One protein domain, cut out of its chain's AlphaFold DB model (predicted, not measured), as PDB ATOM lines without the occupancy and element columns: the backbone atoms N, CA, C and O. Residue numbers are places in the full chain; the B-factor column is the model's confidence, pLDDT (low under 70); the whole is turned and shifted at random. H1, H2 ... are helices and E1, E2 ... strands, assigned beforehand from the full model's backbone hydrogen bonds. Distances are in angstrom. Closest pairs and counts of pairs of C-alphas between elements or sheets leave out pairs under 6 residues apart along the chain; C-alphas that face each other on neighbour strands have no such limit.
ATOM      1  N   THR A   9     155.753 168.247 162.983       56.81
ATOM      2  CA  THR A   9     156.074 168.392 164.417       56.81
ATOM      3  C   THR A   9     155.404 169.626 165.049       56.81
ATOM      4  O   THR A   9     155.137 169.653 166.251       56.81
ATOM      5  N   GLY A  10     155.078 170.654 164.256       56.62
ATOM      6  CA  GLY A  10     154.546 171.929 164.765       56.62
ATOM      7  C   GLY A  10     153.107 171.853 165.288       56.62
ATOM      8  O   GLY A  10     152.787 172.431 166.327       56.62
ATOM      9  N   ARG A  11     152.231 171.093 164.618       60.38
ATOM     10  CA  ARG A  11     150.800 171.015 164.978       60.38
ATOM     11  C   ARG A  11     150.559 170.187 166.243       60.38
ATOM     12  O   ARG A  11     149.672 170.503 167.034       60.38
ATOM     13  N   MET A  12     151.381 169.159 166.450       60.72
ATOM     14  CA  MET A  12     151.337 168.286 167.627       60.72
ATOM     15  C   MET A  12     151.765 169.027 168.902       60.72
ATOM     16  O   MET A  12     151.168 168.831 169.957       60.72
ATOM     17  N   ARG A  13     152.737 169.944 168.787       70.81
ATOM     18  CA  ARG A  13     153.203 170.767 169.912       70.81
ATOM     19  C   ARG A  13     152.174 171.803 170.355       70.81
ATOM     20  O   ARG A  13     152.012 171.981 171.554       70.81
ATOM     21  N   ALA A  14     151.436 172.420 169.428       77.50
ATOM     22  CA  ALA A  14     150.374 173.363 169.790       77.50
ATOM     23  C   ALA A  14     149.307 172.698 170.679       77.50
ATOM     24  O   ALA A  14     148.997 173.201 171.753       77.50
ATOM     25  N   ARG A  15     148.814 171.515 170.279       82.06
ATOM     26  CA  ARG A  15     147.838 170.756 171.075       82.06
ATOM     27  C   ARG A  15     148.405 170.310 172.424       82.06
ATOM     28  O   ARG A  15     147.689 170.373 173.417       82.06
ATOM     29  N   ALA A  16     149.659 169.858 172.461       86.00
ATOM     30  CA  ALA A  16     150.308 169.456 173.706       86.00
ATOM     31  C   ALA A  16     150.367 170.614 174.713       86.00
ATOM     32  O   ALA A  16     149.992 170.423 175.864       86.00
ATOM     33  N   TRP A  17     150.735 171.818 174.266       83.19
ATOM     34  CA  TRP A  17     150.749 173.008 175.120       83.19
ATOM     35  C   TRP A  17     149.354 173.438 175.572       83.19
ATOM     36  O   TRP A  17     149.186 173.804 176.730       83.19
ATOM     37  N   THR A  18     148.336 173.327 174.711       87.88
ATOM     38  CA  THR A  18     146.943 173.587 175.116       87.88
ATOM     39  C   THR A  18     146.486 172.648 176.230       87.88
ATOM     40  O   THR A  18     145.779 173.079 177.131       87.88
ATOM     41  N   ILE A  19     146.876 171.373 176.168       87.25
ATOM     42  CA  ILE A  19     146.555 170.400 177.216       87.25
ATOM     43  C   ILE A  19     147.364 170.712 178.479       87.25
ATOM     44  O   ILE A  19     146.779 170.787 179.548       87.25
ATOM     45  N   ALA A  20     148.677 170.934 178.363       88.62
ATOM     46  CA  ALA A  20     149.556 171.242 179.494       88.62
ATOM     47  C   ALA A  20     149.059 172.445 180.316       88.62
ATOM     48  O   ALA A  20     148.961 172.346 181.535       88.62
ATOM     49  N   ALA A  21     148.632 173.517 179.638       86.94
ATOM     50  CA  ALA A  21     148.116 174.733 180.266       86.94
ATOM     51  C   ALA A  21     146.800 174.542 181.053       86.94
ATOM     52  O   ALA A  21     146.383 175.448 181.763       86.94
ATOM     53  N   GLN A  22     146.114 173.397 180.924       93.06
ATOM     54  CA  GLN A  22     144.948 173.073 181.760       93.06
ATOM     55  C   GLN A  22     145.333 172.489 183.124       93.06
ATOM     56  O   GLN A  22     144.482 172.436 184.010       93.06
ATOM     57  N   PHE A  23     146.567 172.004 183.276       92.88
ATOM     58  CA  PHE A  23     147.001 171.254 184.456       92.88
ATOM     59  C   PHE A  23     148.140 171.920 185.219       92.88
ATOM     60  O   PHE A  23     148.231 171.714 186.425       92.88
ATOM     61  N   TYR A  24     148.997 172.673 184.530       92.06
ATOM     62  CA  TYR A  24     150.196 173.273 185.102       92.06
ATOM     63  C   TYR A  24     150.482 174.625 184.466       92.06
ATOM     64  O   TYR A  24     150.159 174.861 183.293       92.06
ATOM     65  N   ASP A  25     151.148 175.476 185.233       89.88
ATOM     66  CA  ASP A  25     151.636 176.752 184.748       89.88
ATOM     67  C   ASP A  25     152.947 176.559 183.967       89.88
ATOM     68  O   ASP A  25     153.690 175.598 184.194       89.88
ATOM     69  N   PRO A  26     153.296 177.467 183.036       88.56
ATOM     70  CA  PRO A  26     154.577 177.411 182.327       88.56
ATOM     71  C   PRO A  26     155.793 177.305 183.267       88.56
ATOM     72  O   PRO A  26     156.752 176.593 182.953       88.56
ATOM     73  N   ALA A  27     155.721 177.950 184.436       89.62
ATOM     74  CA  ALA A  27     156.757 177.915 185.463       89.62
ATOM     75  C   ALA A  27     157.038 176.493 185.988       89.62
ATOM     76  O   ALA A  27     158.198 176.158 186.237       89.62
ATOM     77  N   ASP A  28     156.027 175.618 186.058       92.38
ATOM     78  CA  ASP A  28     156.186 174.216 186.479       92.38
ATOM     79  C   ASP A  28     157.037 173.401 185.489       92.38
ATOM     80  O   ASP A  28     157.639 172.385 185.838       92.38
ATOM     81  N   TYR A  29     157.127 173.870 184.241       88.06
ATOM     82  CA  TYR A  29     157.975 173.303 183.193       88.06
ATOM     83  C   TYR A  29     159.345 173.988 183.084       88.06
ATOM     84  O   TYR A  29     160.108 173.686 182.164       88.06
ATOM     85  N   GLY A  30     159.664 174.918 183.992       89.50
ATOM     86  CA  GLY A  30     160.886 175.721 183.944       89.50
ATOM     87  C   GLY A  30     160.894 176.759 182.819       89.50
ATOM     88  O   GLY A  30     161.968 177.207 182.413       89.50
ATOM     89  N   ILE A  31     159.723 177.120 182.283       87.56
ATOM     90  CA  ILE A  31     159.601 178.213 181.318       87.56
ATOM     91  C   ILE A  31     159.563 179.524 182.108       87.56
ATOM     92  O   ILE A  31     158.703 179.664 182.976       87.56
ATOM     93  N   PRO A  32     160.475 180.471 181.835       84.69
ATOM     94  CA  PRO A  32     160.478 181.752 182.524       84.69
ATOM     95  C   PRO A  32     159.278 182.600 182.103       84.69
ATOM     96  O   PRO A  32     158.825 182.525 180.955       84.69
ATOM     97  N   ASP A  33     158.823 183.455 183.014       83.38
ATOM     98  CA  ASP A  33     157.872 184.503 182.671       83.38
ATOM     99  C   ASP A  33     158.484 185.449 181.637       83.38
ATOM    100  O   ASP A  33     159.675 185.778 181.667       83.38
ATOM    101  N   LEU A  34     157.650 185.866 180.687       75.00
ATOM    102  CA  LEU A  34     158.029 186.898 179.736       75.00
ATOM    103  C   LEU A  34     158.008 188.253 180.454       75.00
ATOM    104  O   LEU A  34     157.034 188.538 181.154       75.00
ATOM    105  N   PRO A  35     159.039 189.095 180.272       73.75
ATOM    106  CA  PRO A  35     159.014 190.453 180.790       73.75
ATOM    107  C   PRO A  35     157.885 191.252 180.134       73.75
ATOM    108  O   PRO A  35     157.451 190.949 179.014       73.75
ATOM    109  N   GLU A  36     157.434 192.305 180.813       86.31
ATOM    110  CA  GLU A  36     156.588 193.297 180.162       86.31
ATOM    111  C   GLU A  36     157.379 193.963 179.032       86.31
ATOM    112  O   GLU A  36     158.516 194.408 179.189       86.31
ATOM    113  N   TRP A  37     156.767 194.002 177.856       89.62
ATOM    114  CA  TRP A  37     157.366 194.547 176.647       89.62
ATOM    115  C   TRP A  37     156.449 195.573 176.008       89.62
ATOM    116  O   TRP A  37     155.221 195.454 176.019       89.62
ATOM    117  N   VAL A  38     157.078 196.580 175.423       89.25
ATOM    118  CA  VAL A  38     156.409 197.641 174.683       89.25
ATOM    119  C   VAL A  38     156.695 197.489 173.198       89.25
ATOM    120  O   VAL A  38     157.789 197.101 172.775       89.25
ATOM    121  N   GLU A  39     155.686 197.793 172.389       91.75
ATOM    122  CA  GLU A  39     155.836 197.881 170.943       91.75
ATOM    123  C   GLU A  39     156.301 199.280 170.530       91.75
ATOM    124  O   GLU A  39     155.851 200.298 171.056       91.75
ATOM    125  N   GLY A  40     157.204 199.331 169.554       89.81
ATOM    126  CA  GLY A  40     157.760 200.582 169.064       89.81
ATOM    127  C   GLY A  40     158.191 200.522 167.607       89.81
ATOM    128  O   GLY A  40     157.955 199.552 166.877       89.81
ATOM    129  N   ARG A  41     158.841 201.603 167.177       89.62
ATOM    130  CA  ARG A  41     159.456 201.726 165.857       89.62
ATOM    131  C   ARG A  41     160.911 202.144 166.010       89.62
ATOM    132  O   ARG A  41     161.197 203.041 166.795       89.62
ATOM    133  N   ASP A  42     161.811 201.499 165.274       87.88
ATOM    134  CA  ASP A  42     163.201 201.959 165.188       87.88
ATOM    135  C   ASP A  42     163.346 203.160 164.237       87.88
ATOM    136  O   ASP A  42     162.372 203.631 163.642       87.88
ATOM    137  N   ALA A  43     164.576 203.661 164.089       87.06
ATOM    138  CA  ALA A  43     164.889 204.783 163.205       87.06
ATOM    139  C   ALA A  43     164.522 204.508 161.733       87.06
ATOM    140  O   ALA A  43     164.241 205.436 160.978       87.06
ATOM    141  N   GLU A  44     164.477 203.238 161.330       86.06
ATOM    142  CA  GLU A  44     164.092 202.793 159.991       86.06
ATOM    143  C   GLU A  44     162.584 202.495 159.867       86.06
ATOM    144  O   GLU A  44     162.117 202.041 158.818       86.06
ATOM    145  N   GLY A  45     161.795 202.742 160.919       85.88
ATOM    146  CA  GLY A  45     160.351 202.516 160.943       85.88
ATOM    147  C   GLY A  45     159.943 201.041 161.045       85.88
ATOM    148  O   GLY A  45     158.776 200.695 160.804       85.88
ATOM    149  N   ARG A  46     160.866 200.144 161.401       88.69
ATOM    150  CA  ARG A  46     160.588 198.718 161.611       88.69
ATOM    151  C   ARG A  46     159.959 198.495 162.974       88.69
ATOM    152  O   ARG A  46     160.243 199.221 163.919       88.69
ATOM    153  N   LEU A  47     159.094 197.485 163.066       89.44
ATOM    154  CA  LEU A  47     158.505 197.089 164.341       89.44
ATOM    155  C   LEU A  47     159.606 196.539 165.252       89.44
ATOM    156  O   LEU A  47     160.359 195.650 164.843       89.44
ATOM    157  N   VAL A  48     159.673 197.054 166.471       92.19
ATOM    158  CA  VAL A  48     160.553 196.551 167.526       92.19
ATOM    159  C   VAL A  48     159.738 196.223 168.764       92.19
ATOM    160  O   VAL A  48     158.772 196.921 169.072       92.19
ATOM    161  N   PHE A  49     160.155 195.172 169.461       91.00
ATOM    162  CA  PHE A  49     159.765 194.930 170.840       91.00
ATOM    163  C   PHE A  49     160.940 195.286 171.734       91.00
ATOM    164  O   PHE A  49     162.078 194.871 171.475       91.00
ATOM    165  N   ALA A  50     160.643 196.076 172.754       90.19
ATOM    166  CA  ALA A  50     161.606 196.530 173.732       90.19
ATOM    167  C   ALA A  50     161.134 196.186 175.137       90.19
ATOM    168  O   ALA A  50     159.935 196.053 175.389       90.19
ATOM    169  N   ASP A  51     162.099 196.022 176.027       88.81
ATOM    170  CA  ASP A  51     161.848 195.839 177.446       88.81
ATOM    171  C   ASP A  51     161.186 197.109 177.998       88.81
ATOM    172  O   ASP A  51     161.615 198.221 177.680       88.81
ATOM    173  N   ALA A  52     160.092 196.953 178.745       87.62
ATOM    174  CA  ALA A  52     159.298 198.095 179.194       87.62
ATOM    175  C   ALA A  52     160.073 199.010 180.157       87.62
ATOM    176  O   ALA A  52     159.864 200.225 180.135       87.62
ATOM    177  N   ASP A  53     160.985 198.446 180.951       87.06
ATOM    178  CA  ASP A  53     161.720 199.170 181.989       87.06
ATOM    179  C   ASP A  53     162.948 199.899 181.429       87.06
ATOM    180  O   ASP A  53     163.186 201.074 181.718       87.06
ATOM    181  N   SER A  54     163.746 199.209 180.617       87.00
ATOM    182  CA  SER A  54     164.996 199.729 180.051       87.00
ATOM    183  C   SER A  54     164.817 200.418 178.698       87.00
ATOM    184  O   SER A  54     165.668 201.212 178.290       87.00
ATOM    185  N   GLY A  55     163.738 200.109 177.973       86.75
ATOM    186  CA  GLY A  55     163.541 200.534 176.588       86.75
ATOM    187  C   GLY A  55     164.491 199.858 175.594       86.75
ATOM    188  O   GLY A  55     164.537 200.254 174.425       86.75
ATOM    189  N   GLU A  56     165.261 198.851 176.020       87.81
ATOM    190  CA  GLU A  56     166.198 198.151 175.148       87.81
ATOM    191  C   GLU A  56     165.454 197.220 174.183       87.81
ATOM    192  O   GLU A  56     164.691 196.340 174.584       87.81
ATOM    193  N   ALA A  57     165.677 197.411 172.880       87.62
ATOM    194  CA  ALA A  57     165.064 196.592 171.842       87.62
ATOM    195  C   ALA A  57     165.776 195.238 171.710       87.62
ATOM    196  O   ALA A  57     166.943 195.190 171.321       87.62
ATOM    197  N   PHE A  58     165.049 194.141 171.924       85.44
ATOM    198  CA  PHE A  58     165.599 192.779 171.856       85.44
ATOM    199  C   PHE A  58     165.045 191.946 170.689       85.44
ATOM    200  O   PHE A  58     165.704 191.012 170.231       85.44
ATOM    201  N   ILE A  59     163.873 192.295 170.141       89.06
ATOM    202  CA  ILE A  59     163.345 191.710 168.898       89.06
ATOM    203  C   ILE A  59     163.057 192.828 167.900       89.06
ATOM    204  O   ILE A  59     162.368 193.800 168.206       89.06
ATOM    205  N   ARG A  60     163.549 192.668 166.669       89.50
ATOM    206  CA  ARG A  60     163.336 193.605 165.562       89.50
ATOM    207  C   ARG A  60     162.805 192.871 164.342       89.50
ATOM    208  O   ARG A  60     163.389 191.886 163.895       89.50
ATOM    209  N   ALA A  61     161.715 193.373 163.777       87.75
ATOM    210  CA  ALA A  61     161.186 192.864 162.524       87.75
ATOM    211  C   ALA A  61     162.059 193.355 161.364       87.75
ATOM    212  O   ALA A  61     161.990 194.517 160.974       87.75
TER     213      ALA A  61
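What this domain is: This is residues 9 to 61 of the 69 residues of an uncharacterized protein of Halorientalis sp. F13-25 (UniProt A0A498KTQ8). The model has two separate ends, like an uneven dumbbell: a helical end made by H1 and the one-turn helix H2, and a small sheet of three strands, E1, E2 and E3, joined by the drawn-out link of residues 30 to 36. Neither helix covers the sheet, and residues 9 to 16 of H1 stick out free. The printed part has 53 residues, with two named helices and then three named strands in the order H1, H2, E1, E2, E3; the sheet runs E1, E2, E3, antiparallel throughout, and the class is mixed, helices and strands. The whole is extended, with a radius of gyration of the C-alphas of 15.5 A, and flat, with spans of 42 by 25 by 14 A.

How they stand to each other: H1, residues 9 to 20, and H2, residues 26 to 29, are apart, but only just, with their closest C-alphas 8.4 A apart. In H1, 6 of 8 pairs of O i and N i+4 are within hydrogen-bond range; H2 is too short for such a pair, but its one pair of O i and N i+3 is within range. E1, residues 37 to 41, E2, residues 47 to 51, and E3, residues 57 to 60, form a meander, each strand the antiparallel neighbour of the one before. E1 and E2 are a hairpin, with 144 degrees between their directions; N 38 and O 50 are 2.9 A apart, and N 48 and O 40 are 3.1 A apart, both within hydrogen-bond range. E2 and E3 are also a hairpin, at 155 degrees, with N 49 and O 59 within hydrogen-bond range at 2.9 A. E2 is the inner strand, and E1 and E3 are edge strands. H1 is apart from E1, E2 and E3, and H2 is apart from E2 and E3. Neither helix is on the sheet, with 0 pairs of C-alphas within 10 A for each.

Where its parts are: H1 begins at C-alpha 9 at (156.074, 168.392, 164.417) and measures 16.7 A from first to last C-alpha; H2 measures 5.4 A. E1 begins at C-alpha 37 at (157.366, 194.547, 176.647) and measures 13.1 A. E2 measures 13.6 A, and E3 measures 7.2 A, ending at C-alpha 60 at (163.336, 193.605, 165.562).

The domain as a whole: The two C-alphas farthest apart, those of Phe 23 and Ala 43, are 43.5 A apart. The printed part has no cut. The links H1 to H2, E1 to E2 and E2 to E3 are tight, and H2 to E1 is short but not tight. The mean pLDDT of the printed part is 85.0, and residues 9 to 12 are under 70.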